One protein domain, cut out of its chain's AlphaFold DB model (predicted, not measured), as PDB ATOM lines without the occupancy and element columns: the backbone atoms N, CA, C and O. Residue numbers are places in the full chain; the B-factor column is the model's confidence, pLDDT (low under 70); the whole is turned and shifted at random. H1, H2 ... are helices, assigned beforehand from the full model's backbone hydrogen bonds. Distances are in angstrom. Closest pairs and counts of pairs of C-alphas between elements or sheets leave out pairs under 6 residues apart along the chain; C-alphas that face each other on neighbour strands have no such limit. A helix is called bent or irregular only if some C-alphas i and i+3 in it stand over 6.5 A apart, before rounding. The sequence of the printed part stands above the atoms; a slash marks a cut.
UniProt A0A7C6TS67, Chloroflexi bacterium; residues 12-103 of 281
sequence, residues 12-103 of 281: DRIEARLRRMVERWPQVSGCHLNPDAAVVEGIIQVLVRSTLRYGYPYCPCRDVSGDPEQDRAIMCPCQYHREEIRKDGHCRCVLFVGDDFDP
ATOM      1  N   ASP A  12     143.402 109.392 123.902       91.69
ATOM      2  CA  ASP A  12     141.971 109.654 123.729       91.69
ATOM      3  C   ASP A  12     141.507 110.871 124.544       91.69
ATOM      4  O   ASP A  12     140.678 111.670 124.097       91.69
ATOM      5  N   ARG A  13     142.093 111.080 125.729       93.00
ATOM      6  CA  ARG A  13     141.815 112.254 126.563       93.00
ATOM      7  C   ARG A  13     142.387 113.527 125.939       93.00
ATOM      8  O   ARG A  13     141.707 114.560 125.956       93.00
ATOM      9  N   ILE A  14     143.600 113.453 125.384       94.88
ATOM     10  CA  ILE A  14     144.231 114.557 124.646       94.88
ATOM     11  C   ILE A  14     143.377 114.918 123.430       94.88
ATOM     12  O   ILE A  14     143.039 116.089 123.250       94.88
ATOM     13  N   GLU A  15     142.980 113.926 122.635       96.12
ATOM     14  CA  GLU A  15     142.156 114.121 121.444       96.12
ATOM     15  C   GLU A  15     140.814 114.772 121.792       96.12
ATOM     16  O   GLU A  15     140.476 115.817 121.237       96.12
ATOM     17  N   ALA A  16     140.087 114.246 122.782       96.38
ATOM     18  CA  ALA A  16     138.818 114.828 123.219       96.38
ATOM     19  C   ALA A  16     138.971 116.275 123.724       96.38
ATOM     20  O   ALA A  16     138.087 117.113 123.525       96.38
ATOM     21  N   ARG A  17     140.085 116.598 124.395       96.38
ATOM     22  CA  ARG A  17     140.390 117.967 124.841       96.38
ATOM     23  C   ARG A  17     140.655 118.895 123.657       96.38
ATOM     24  O   ARG A  17     140.080 119.982 123.624       96.38
ATOM     25  N   LEU A  18     141.494 118.477 122.712       97.38
ATOM     26  CA  LEU A  18     141.845 119.279 121.541       97.38
ATOM     27  C   LEU A  18     140.650 119.471 120.610       97.38
ATOM     28  O   LEU A  18     140.406 120.596 120.189       97.38
ATOM     29  N   ARG A  19     139.842 118.434 120.379       97.44
ATOM     30  CA  ARG A  19     138.603 118.527 119.598       97.44
ATOM     31  C   ARG A  19     137.652 119.575 120.174       97.44
ATOM     32  O   ARG A  19     137.262 120.497 119.470       97.44
ATOM     33  N   ARG A  20     137.391 119.528 121.489       96.69
ATOM     34  CA  ARG A  20     136.578 120.553 122.168       96.69
ATOM     35  C   ARG A  20     137.155 121.960 122.035       96.69
ATOM     36  O   ARG A  20     136.393 122.916 121.951       96.69
ATOM     37  N   MET A  21     138.478 122.101 122.084       96.25
ATOM     38  CA  MET A  21     139.149 123.393 121.921       96.25
ATOM     39  C   MET A  21     138.967 123.926 120.493       96.25
ATOM     40  O   MET A  21     138.532 125.065 120.339       96.25
ATOM     41  N   VAL A  22     139.188 123.088 119.475       97.00
ATOM     42  CA  VAL A  22     138.996 123.434 118.057       97.00
ATOM     43  C   VAL A  22     137.538 123.800 117.764       97.00
ATOM     44  O   VAL A  22     137.285 124.840 117.168       97.00
ATOM     45  N   GLU A  23     136.573 123.010 118.237       95.25
ATOM     46  CA  GLU A  23     135.138 123.230 117.997       95.25
ATOM     47  C   GLU A  23     134.580 124.470 118.708       95.25
ATOM     48  O   GLU A  23     133.663 125.118 118.203       95.25
ATOM     49  N   ARG A  24     135.117 124.824 119.883       95.50
ATOM     50  CA  ARG A  24     134.669 126.008 120.637       95.50
ATOM     51  C   ARG A  24     135.329 127.296 120.178       95.50
ATOM     52  O   ARG A  24     134.747 128.357 120.373       95.50
ATOM     53  N   TRP A  25     136.528 127.228 119.600       95.94
ATOM     54  CA  TRP A  25     137.271 128.423 119.208       95.94
ATOM     55  C   TRP A  25     136.466 129.387 118.314       95.94
ATOM     56  O   TRP A  25     136.398 130.562 118.684       95.94
ATOM     57  N   PRO A  26     135.767 128.929 117.250       94.31
ATOM     58  CA  PRO A  26     134.883 129.768 116.430       94.31
ATOM     59  C   PRO A  26     133.893 130.637 117.218       94.31
ATOM     60  O   PRO A  26     133.634 131.785 116.866       94.31
ATOM     61  N   GLN A  27     133.374 130.113 118.332       92.06
ATOM     62  CA  GLN A  27     132.328 130.757 119.136       92.06
ATOM     63  C   GLN A  27     132.825 132.001 119.885       92.06
ATOM     64  O   GLN A  27     132.019 132.821 120.315       92.06
ATOM     65  N   VAL A  28     134.142 132.129 120.073       90.94
ATOM     66  CA  VAL A  28     134.767 133.213 120.851       90.94
ATOM     67  C   VAL A  28     135.737 134.062 120.031       90.94
ATOM     68  O   VAL A  28     136.182 135.110 120.498       90.94
ATOM     69  N   SER A  29     136.099 133.613 118.831       88.44
ATOM     70  CA  SER A  29     137.072 134.274 117.961       88.44
ATOM     71  C   SER A  29     136.436 135.046 116.805       88.44
ATOM     72  O   SER A  29     137.102 135.923 116.258       88.44
ATOM     73  N   GLY A  30     135.197 134.715 116.418       87.00
ATOM     74  CA  GLY A  30     134.564 135.235 115.203       87.00
ATOM     75  C   GLY A  30     135.116 134.634 113.903       87.00
ATOM     76  O   GLY A  30     134.849 135.175 112.838       87.00
ATOM     77  N   CYS A  31     135.901 133.553 113.976       94.38
ATOM     78  CA  CYS A  31     136.285 132.757 112.807       94.38
ATOM     79  C   CYS A  31     135.417 131.498 112.685       94.38
ATOM     80  O   CYS A  31     134.664 131.168 113.596       94.38
ATOM     81  N   HIS A  32     135.581 130.761 111.591       95.88
ATOM     82  CA  HIS A  32     134.931 129.474 111.340       95.88
ATOM     83  C   HIS A  32     135.954 128.343 111.283       95.88
ATOM     84  O   HIS A  32     137.158 128.579 111.156       95.88
ATOM     85  N   LEU A  33     135.483 127.099 111.369       96.75
ATOM     86  CA  LEU A  33     136.295 125.944 110.987       96.75
ATOM     87  C   LEU A  33     136.315 125.790 109.471       96.75
ATOM     88  O   LEU A  33     135.363 126.174 108.791       96.75
ATOM     89  N   ASN A  34     137.384 125.183 108.957       95.94
ATOM     90  CA  ASN A  34     137.421 124.748 107.567       95.94
ATOM     91  C   ASN A  34     136.171 123.903 107.231       95.94
ATOM     92  O   ASN A  34     135.853 122.989 107.997       95.94
ATOM     93  N   PRO A  35     135.484 124.159 106.103       93.88
ATOM     94  CA  PRO A  35     134.324 123.365 105.698       93.88
ATOM     95  C   PRO A  35     134.672 121.913 105.328       93.88
ATOM     96  O   PRO A  35     133.796 121.049 105.346       93.88
ATOM     97  N   ASP A  36     135.932 121.619 104.998       91.31
ATOM     98  CA  ASP A  36     136.400 120.264 104.710       91.31
ATOM     99  C   ASP A  36     136.714 119.507 106.014       91.31
ATOM    100  O   ASP A  36     137.743 119.714 106.664       91.31
ATOM    101  N   ALA A  37     135.824 118.584 106.386       91.50
ATOM    102  CA  ALA A  37     135.960 117.784 107.602       91.50
ATOM    103  C   ALA A  37     137.246 116.937 107.634       91.50
ATOM    104  O   ALA A  37     137.786 116.702 108.715       91.50
ATOM    105  N   ALA A  38     137.768 116.508 106.477       87.38
ATOM    106  CA  ALA A  38     139.022 115.762 106.429       87.38
ATOM    107  C   ALA A  38     140.208 116.660 106.807       87.38
ATOM    108  O   ALA A  38     141.106 116.209 107.516       87.38
ATOM    109  N   VAL A  39     140.185 117.934 106.392       90.75
ATOM    110  CA  VAL A  39     141.184 118.941 106.789       90.75
ATOM    111  C   VAL A  39     141.160 119.160 108.300       90.75
ATOM    112  O   VAL A  39     142.206 119.073 108.946       90.75
ATOM    113  N   VAL A  40     139.974 119.393 108.870       94.88
ATOM    114  CA  VAL A  40     139.810 119.610 110.317       94.88
ATOM    115  C   VAL A  40     140.314 118.402 111.105       94.88
ATOM    116  O   VAL A  40     141.137 118.558 112.010       94.88
ATOM    117  N   GLU A  41     139.868 117.200 110.736       92.69
ATOM    118  CA  GLU A  41     140.239 115.972 111.435       92.69
ATOM    119  C   GLU A  41     141.743 115.703 111.351       92.69
ATOM    120  O   GLU A  41     142.394 115.469 112.369       92.69
ATOM    121  N   GLY A  42     142.329 115.809 110.158       89.44
ATOM    122  CA  GLY A  42     143.758 115.586 109.972       89.44
ATOM    123  C   GLY A  42     144.622 116.539 110.797       89.44
ATOM    124  O   GLY A  42     145.582 116.108 111.439       89.44
ATOM    125  N   ILE A  43     144.246 117.820 110.867       94.31
ATOM    126  CA  ILE A  43     144.959 118.802 111.691       94.31
ATOM    127  C   ILE A  43     144.817 118.482 113.183       94.31
ATOM    128  O   ILE A  43     145.822 118.533 113.894       94.31
ATOM    129  N   ILE A  44     143.630 118.088 113.667       96.12
ATOM    130  CA  ILE A  44     143.447 117.640 115.060       96.12
ATOM    131  C   ILE A  44     144.408 116.490 115.378       96.12
ATOM    132  O   ILE A  44     145.107 116.541 116.392       96.12
ATOM    133  N   GLN A  45     144.527 115.499 114.492       92.94
ATOM    134  CA  GLN A  45     145.441 114.370 114.687       92.94
ATOM    135  C   GLN A  45     146.921 114.793 114.708       92.94
ATOM    136  O   GLN A  45     147.731 114.197 115.423       92.94
ATOM    137  N   VAL A  46     147.312 115.839 113.971       90.00
ATOM    138  CA  VAL A  46     148.665 116.413 114.101       90.00
ATOM    139  C   VAL A  46     148.847 117.109 115.450       90.00
ATOM    140  O   VAL A  46     149.869 116.896 116.101       90.00
ATOM    141  N   LEU A  47     147.861 117.878 115.920       95.31
ATOM    142  CA  LEU A  47     147.919 118.538 117.231       95.31
ATOM    143  C   LEU A  47     148.007 117.523 118.383       95.31
ATOM    144  O   LEU A  47     148.751 117.745 119.341       95.31
ATOM    145  N   VAL A  48     147.302 116.388 118.276       94.44
ATOM    146  CA  VAL A  48     147.402 115.264 119.224       94.44
ATOM    147  C   VAL A  48     148.826 114.717 119.251       94.44
ATOM    148  O   VAL A  48     149.420 114.619 120.323       94.44
ATOM    149  N   ARG A  49     149.410 114.412 118.084       90.12
ATOM    150  CA  ARG A  49     150.797 113.923 117.984       90.12
ATOM    151  C   ARG A  49     151.806 114.924 118.539       90.12
ATOM    152  O   ARG A  49     152.719 114.527 119.255       90.12
ATOM    153  N   SER A  50     151.617 116.208 118.246       91.44
ATOM    154  CA  SER A  50     152.446 117.292 118.778       91.44
ATOM    155  C   SER A  50     152.376 117.338 120.307       91.44
ATOM    156  O   SER A  50     153.404 117.346 120.975       91.44
ATOM    157  N   THR A  51     151.172 117.211 120.874       93.69
ATOM    158  CA  THR A  51     150.971 117.185 122.331       93.69
ATOM    159  C   THR A  51     151.603 115.955 122.981       93.69
ATOM    160  O   THR A  51     152.238 116.079 124.021       93.69
ATOM    161  N   LEU A  52     151.476 114.774 122.370       89.75
ATOM    162  CA  LEU A  52     152.113 113.549 122.865       89.75
ATOM    163  C   LEU A  52     153.645 113.641 122.839       89.75
ATOM    164  O   LEU A  52     154.304 113.133 123.740       89.75
ATOM    165  N   ARG A  53     154.210 114.276 121.805       87.56
ATOM    166  CA  ARG A  53     155.661 114.359 121.600       87.56
ATOM    167  C   ARG A  53     156.322 115.488 122.389       87.56
ATOM    168  O   ARG A  53     157.410 115.289 122.917       87.56
ATOM    169  N   TYR A  54     155.690 116.656 122.442       88.31
ATOM    170  CA  TYR A  54     156.279 117.893 122.966       88.31
ATOM    171  C   TYR A  54     155.529 118.469 124.176       88.31
ATOM    172  O   TYR A  54     155.943 119.484 124.728       88.31
ATOM    173  N   GLY A  55     154.409 117.867 124.578       90.62
ATOM    174  CA  GLY A  55     153.564 118.338 125.681       90.62
ATOM    175  C   GLY A  55     152.547 119.420 125.298       90.62
ATOM    176  O   GLY A  55     151.607 119.658 126.055       90.62
ATOM    177  N   TYR A  56     152.677 120.033 124.116       93.62
ATOM    178  CA  TYR A  56     151.837 121.148 123.667       93.62
ATOM    179  C   TYR A  56     151.332 120.958 122.227       93.62
ATOM    180  O   TYR A  56     152.015 120.342 121.408       93.62
ATOM    181  N   PRO A  57     150.149 121.497 121.874       95.12
ATOM    182  CA  PRO A  57     149.584 121.381 120.530       95.12
ATOM    183  C   PRO A  57     150.174 122.436 119.579       95.12
ATOM    184  O   PRO A  57     149.487 123.382 119.193       95.12
ATOM    185  N   TYR A  58     151.449 122.318 119.206       95.25
ATOM    186  CA  TYR A  58     152.084 123.262 118.271       95.25
ATOM    187  C   TYR A  58     151.491 123.187 116.852       95.25
ATOM    188  O   TYR A  58     151.074 122.110 116.418       95.25
ATOM    189  N   CYS A  59     151.440 124.324 116.135       93.75
ATOM    190  CA  CYS A  59     150.873 124.407 114.783       93.75
ATOM    191  C   CYS A  59     151.577 123.408 113.860       93.75
ATOM    192  O   CYS A  59     152.800 123.454 113.776       93.75
ATOM    193  N   PRO A  60     150.841 122.619 113.058       87.94
ATOM    194  CA  PRO A  60     151.446 121.793 112.005       87.94
ATOM    195  C   PRO A  60     152.154 122.606 110.909       87.94
ATOM    196  O   PRO A  60     152.816 122.044 110.052       87.94
ATOM    197  N   CYS A  61     151.942 123.922 110.885       85.94
ATOM    198  CA  CYS A  61     152.367 124.837 109.833       85.94
ATOM    199  C   CYS A  61     153.636 125.637 110.158       85.94
ATOM    200  O   CYS A  61     153.950 126.592 109.439       85.94
ATOM    201  N   ARG A  62     154.274 125.355 111.297       88.44
ATOM    202  CA  ARG A  62     155.423 126.095 111.825       88.44
ATOM    203  C   ARG A  62     156.420 125.110 112.420       88.44
ATOM    204  O   ARG A  62     156.012 124.138 113.050       88.44
ATOM    205  N   ASP A  63     157.698 125.410 112.255       86.31
ATOM    206  CA  ASP A  63     158.773 124.593 112.801       86.31
ATOM    207  C   ASP A  63     158.857 124.753 114.318       86.31
ATOM    208  O   ASP A  63     158.817 125.867 114.841       86.31
ATOM    209  N   VAL A  64     158.967 123.625 115.018       88.06
ATOM    210  CA  VAL A  64     159.185 123.578 116.467       88.06
ATOM    211  C   VAL A  64     160.686 123.701 116.710       88.06
ATOM    212  O   VAL A  64     161.449 122.821 116.310       88.06
ATOM    213  N   SER A  65     161.110 124.791 117.349       88.06
ATOM    214  CA  SER A  65     162.526 125.069 117.625       88.06
ATOM    215  C   SER A  65     163.100 124.179 118.730       88.06
ATOM    216  O   SER A  65     164.305 123.930 118.765       88.06
ATOM    217  N   GLY A  66     162.238 123.683 119.623       85.12
ATOM    218  CA  GLY A  66     162.623 122.957 120.829       85.12
ATOM    219  C   GLY A  66     162.823 123.865 122.045       85.12
ATOM    220  O   GLY A  66     163.032 123.345 123.141       85.12
ATOM    221  N   ASP A  67     162.725 125.188 121.877       88.81
ATOM    222  CA  ASP A  67     162.702 126.172 122.959       88.81
ATOM    223  C   ASP A  67     161.243 126.546 123.296       88.81
ATOM    224  O   ASP A  67     160.587 127.239 122.510       88.81
ATOM    225  N   PRO A  68     160.711 126.137 124.468       87.06
ATOM    226  CA  PRO A  68     159.324 126.407 124.842       87.06
ATOM    227  C   PRO A  68     158.948 127.892 124.897       87.06
ATOM    228  O   PRO A  68     157.775 128.224 124.702       87.06
ATOM    229  N   GLU A  69     159.896 128.796 125.176       90.31
ATOM    230  CA  GLU A  69     159.600 130.233 125.208       90.31
ATOM    231  C   GLU A  69     159.328 130.769 123.803       90.31
ATOM    232  O   GLU A  69     158.362 131.512 123.598       90.31
ATOM    233  N   GLN A  70     160.127 130.341 122.826       90.69
ATOM    234  CA  GLN A  70     159.947 130.698 121.419       90.69
ATOM    235  C   GLN A  70     158.719 129.998 120.827       90.69
ATOM    236  O   GLN A  70     157.873 130.632 120.189       90.69
ATOM    237  N   ASP A  71     158.561 128.703 121.112       93.31
ATOM    238  CA  ASP A  71     157.494 127.876 120.549       93.31
ATOM    239  C   ASP A  71     156.107 128.220 121.129       93.31
ATOM    240  O   ASP A  71     155.066 127.869 120.562       93.31
ATOM    241  N   ARG A  72     156.042 129.001 122.217       94.44
ATOM    242  CA  ARG A  72     154.780 129.524 122.761       94.44
ATOM    243  C   ARG A  72     153.944 130.248 121.708       94.44
ATOM    244  O   ARG A  72     152.718 130.135 121.713       94.44
ATOM    245  N   ALA A  73     154.600 130.965 120.800       95.00
ATOM    246  CA  ALA A  73     153.962 131.682 119.703       95.00
ATOM    247  C   ALA A  73     153.182 130.769 118.743       95.00
ATOM    248  O   ALA A  73     152.200 131.200 118.130       95.00
ATOM    249  N   ILE A  74     153.620 129.516 118.596       95.50
ATOM    250  CA  ILE A  74     153.092 128.565 117.617       95.50
ATOM    251  C   ILE A  74     152.127 127.543 118.233       95.50
ATOM    252  O   ILE A  74     151.593 126.722 117.493       95.50
ATOM    253  N   MET A  75     151.837 127.597 119.538       96.38
ATOM    254  CA  MET A  75     150.787 126.775 120.163       96.38
ATOM    255  C   MET A  75     149.413 127.082 119.568       96.38
ATOM    256  O   MET A  75     149.014 128.236 119.522       96.38
ATOM    257  N   CYS A  76     148.665 126.070 119.132       95.94
ATOM    258  CA  CYS A  76     147.347 126.247 118.528       95.94
ATOM    259  C   CYS A  76     146.276 126.613 119.582       95.94
ATOM    260  O   CYS A  76     146.173 125.905 120.588       95.94
ATOM    261  N   PRO A  77     145.432 127.640 119.349       95.81
ATOM    262  CA  PRO A  77     145.463 128.610 118.247       95.81
ATOM    263  C   PRO A  77     146.650 129.580 118.365       95.81
ATOM    264  O   PRO A  77     146.799 130.264 119.375       95.81
ATOM    265  N   CYS A  78     147.489 129.652 117.325       95.69
ATOM    266  CA  CYS A  78     148.760 130.386 117.375       95.69
ATOM    267  C   CYS A  78     148.562 131.899 117.314       95.69
ATOM    268  O   CYS A  78     147.597 132.382 116.730       95.69
ATOM    269  N   GLN A  79     149.511 132.675 117.839       95.69
ATOM    270  CA  GLN A  79     149.368 134.137 117.903       95.69
ATOM    271  C   GLN A  79     149.149 134.803 116.530       95.69
ATOM    272  O   GLN A  79     148.575 135.885 116.443       95.69
ATOM    273  N   TYR A  80     149.580 134.140 115.454       95.00
ATOM    274  CA  TYR A  80     149.489 134.617 114.075       95.00
ATOM    275  C   TYR A  80     148.095 134.451 113.461       95.00
ATOM    276  O   TYR A  80     147.739 135.196 112.551       95.00
ATOM    277  N   HIS A  81     147.295 133.499 113.958       94.31
ATOM    278  CA  HIS A  81     146.126 133.003 113.234       94.31
ATOM    279  C   HIS A  81     145.103 134.109 112.921       94.31
ATOM    280  O   HIS A  81     144.455 134.066 111.883       94.31
ATOM    281  N   ARG A  82     144.925 135.094 113.816       94.50
ATOM    282  CA  ARG A  82     143.937 136.174 113.636       94.50
ATOM    283  C   ARG A  82     144.325 137.105 112.499       94.50
ATOM    284  O   ARG A  82     143.481 137.482 111.696       94.50
ATOM    285  N   GLU A  83     145.600 137.471 112.457       94.38
ATOM    286  CA  GLU A  83     146.127 138.383 111.450       94.38
ATOM    287  C   GLU A  83     146.184 137.714 110.073       94.38
ATOM    288  O   GLU A  83     145.871 138.361 109.078       94.38
ATOM    289  N   GLU A  84     146.512 136.419 110.024       94.19
ATOM    290  CA  GLU A  84     146.435 135.604 108.804       94.19
ATOM    291  C   GLU A  84     144.993 135.526 108.287       94.19
ATOM    292  O   GLU A  84     144.745 135.870 107.140       94.19
ATOM    293  N   ILE A  85     144.009 135.210 109.142       94.69
ATOM    294  CA  ILE A  85     142.593 135.186 108.728       94.69
ATOM    295  C   ILE A  85     142.145 136.551 108.193       94.69
ATOM    296  O   ILE A  85     141.458 136.619 107.183       94.69
ATOM    297  N   ARG A  86     142.558 137.647 108.837       92.81
ATOM    298  CA  ARG A  86     142.204 139.006 108.408       92.81
ATOM    299  C   ARG A  86     142.809 139.383 107.048       92.81
ATOM    300  O   ARG A  86     142.226 140.197 106.338       92.81
ATOM    301  N   LYS A  87     144.006 138.886 106.731       90.88
ATOM    302  CA  LYS A  87     144.731 139.209 105.490       90.88
ATOM    303  C   LYS A  87     144.374 138.275 104.341       90.88
ATOM    304  O   LYS A  87     144.152 138.745 103.231       90.88
ATOM    305  N   ASP A  88     144.322 136.985 104.640       88.62
ATOM    306  CA  ASP A  88     144.318 135.903 103.659       88.62
ATOM    307  C   ASP A  88     142.984 135.130 103.653       88.62
ATOM    308  O   ASP A  88     142.811 134.193 102.879       88.62
ATOM    309  N   GLY A  89     142.040 135.478 104.536       92.81
ATOM    310  CA  GLY A  89     140.764 134.771 104.699       92.81
ATOM    311  C   GLY A  89     140.895 133.425 105.424       92.81
ATOM    312  O   GLY A  89     139.904 132.727 105.631       92.81
ATOM    313  N   HIS A  90     142.102 133.023 105.834       94.62
ATOM    314  CA  HIS A  90     142.350 131.801 106.598       94.62
ATOM    315  C   HIS A  90     143.665 131.853 107.383       94.62
ATOM    316  O   HIS A  90     144.581 132.594 107.039       94.62
ATOM    317  N   CYS A  91     143.801 131.032 108.428       94.31
ATOM    318  CA  CYS A  91     145.113 130.818 109.045       94.31
ATOM    319  C   CYS A  91     146.003 129.955 108.138       94.31
ATOM    320  O   CYS A  91     145.510 129.251 107.253       94.31
ATOM    321  N   ARG A  92     147.322 129.952 108.355       90.12
ATOM    322  CA  ARG A  92     148.278 129.268 107.462       90.12
ATOM    323  C   ARG A  92     148.010 127.769 107.297       90.12
ATOM    324  O   ARG A  92     148.197 127.235 106.210       90.12
ATOM    325  N   CYS A  93     147.575 127.082 108.357       89.50
ATOM    326  CA  CYS A  93     147.213 125.662 108.284       89.50
ATOM    327  C   CYS A  93     145.789 125.411 107.777       89.50
ATOM    328  O   CYS A  93     145.391 124.256 107.720       89.50
ATOM    329  N   VAL A  94     145.025 126.465 107.471       94.12
ATOM    330  CA  VAL A  94     143.610 126.463 107.071       94.12
ATOM    331  C   VAL A  94     142.643 125.783 108.042       94.12
ATOM    332  O   VAL A  94     141.504 125.549 107.664       94.12
ATOM    333  N   LEU A  95     143.038 125.491 109.290       96.31
ATOM    334  CA  LEU A  95     142.119 124.951 110.304       96.31
ATOM    335  C   LEU A  95     140.973 125.924 110.601       96.31
ATOM    336  O   LEU A  95     139.817 125.519 110.709       96.31
ATOM    337  N   PHE A  96     141.331 127.200 110.744       97.31
ATOM    338  CA  PHE A  96     140.418 128.297 111.016       97.31
ATOM    339  C   PHE A  96     140.366 129.236 109.815       97.31
ATOM    340  O   PHE A  96     141.409 129.604 109.267       97.31
ATOM    341  N   VAL A  97     139.160 129.641 109.436       97.31
ATOM    342  CA  VAL A  97     138.889 130.410 108.220       97.31
ATOM    343  C   VAL A  97     137.971 131.604 108.504       97.31
ATOM    344  O   VAL A  97     137.293 131.635 109.530       97.31
ATOM    345  N   GLY A  98     138.006 132.621 107.645       95.88
ATOM    346  CA  GLY A  98     137.125 133.790 107.687       95.88
ATOM    347  C   GLY A  98     135.784 133.536 106.993       95.88
ATOM    348  O   GLY A  98     135.558 132.462 106.438       95.88
ATOM    349  N   ASP A  99     134.895 134.529 107.027       92.62
ATOM    350  CA  ASP A  99     133.575 134.466 106.376       92.62
ATOM    351  C   ASP A  99     133.666 134.310 104.848       92.62
ATOM    352  O   ASP A  99     132.793 133.718 104.219       92.62
ATOM    353  N   ASP A 100     134.728 134.842 104.245       88.06
ATOM    354  CA  ASP A 100     134.974 134.893 102.806       88.06
ATOM    355  C   ASP A 100     135.905 133.775 102.308       88.06
ATOM    356  O   ASP A 100     136.483 133.875 101.221       88.06
ATOM    357  N   PHE A 101     136.053 132.702 103.094       93.25
ATOM    358  CA  PHE A 101     136.932 131.593 102.750       93.25
ATOM    359  C   PHE A 101     136.533 130.924 101.437       93.25
ATOM    360  O   PHE A 101     135.462 130.332 101.300       93.25
ATOM    361  N   ASP A 102     137.467 130.958 100.494       88.00
ATOM    362  CA  ASP A 102     137.349 130.337  99.187       88.00
ATOM    363  C   ASP A 102     138.485 129.312  99.023       88.00
ATOM    364  O   ASP A 102     139.652 129.708  98.897       88.00
ATOM    365  N   PRO A 103     138.178 128.000  99.023       84.69
ATOM    366  CA  PRO A 103     139.165 126.946  98.813       84.69
ATOM    367  C   PRO A 103     140.000 127.138  97.543       84.69
ATOM    368  O   PRO A 103     141.202 126.876  97.564       84.69
TER     369      PRO A 103
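This is residues 12 to 103 of the 281 residues of a protein of Chloroflexi bacterium (UniProt A0A7C6TS67). Two long helices, H1 and H2, set at a steep angle and touching over part of their lengths, make one side of a compact body; the other side is largely winding loop, residues 55 to 67 and 89 to 103, with the short helices H3 and H4 between these two stretches in the chain. A short antiparallel pairing of residues 32 to 33 with 96 to 97 ties the last stretch to the link between H1 and H2. The printed part has 92 residues with four named helices, H1 to H4 in chain order, and no named strand: all helix. It is compact, with a radius of gyration of the C-alphas of 12.6 A and spans of 34 by 28 by 22 A.

Find C-alpha 12 at (141.971, 109.654, 123.729); from there H1 runs through residues 12 to 29, 25.8 A. It has a kink of 27 degrees near residue 23 and is only just irregular, with C-alphas 23 and 26 6.7 A apart. H2, residues 37 to 54, covers 25.5 A from C-alpha 37 at (135.960, 117.784, 107.602). H3 is residues 68 to 74, 9.8 A; H4 is residues 81 to 88, 10.2 A, ending at C-alpha 88, (144.318, 135.903, 103.659).

Look at Glu 15 and Val 48, whose C-alphas, 5.8 A apart, are the closest of H1 and H2. These helices touch through residues 14 to 22 and 44 to 51 alone, at a steep tilt of 59 degrees, opposite ways. H3 is apart from H1, H2 and H4; H4 is apart from H2, and from H1 only just, at 8.3 A. Every O i to N i+4 pair is within hydrogen-bond range in H2 and H4, against 11 of 14 in H1 and 1 of 3 in H3, where 2 of 4 O i to N i+3 pairs are.

The C-alphas of Asp 67 and Asp 100 are the two farthest apart, at 35.4 A. The printed part has no cut; the link from H2 to H3, 13 residues, is long. No printed residue is under 70 in pLDDT.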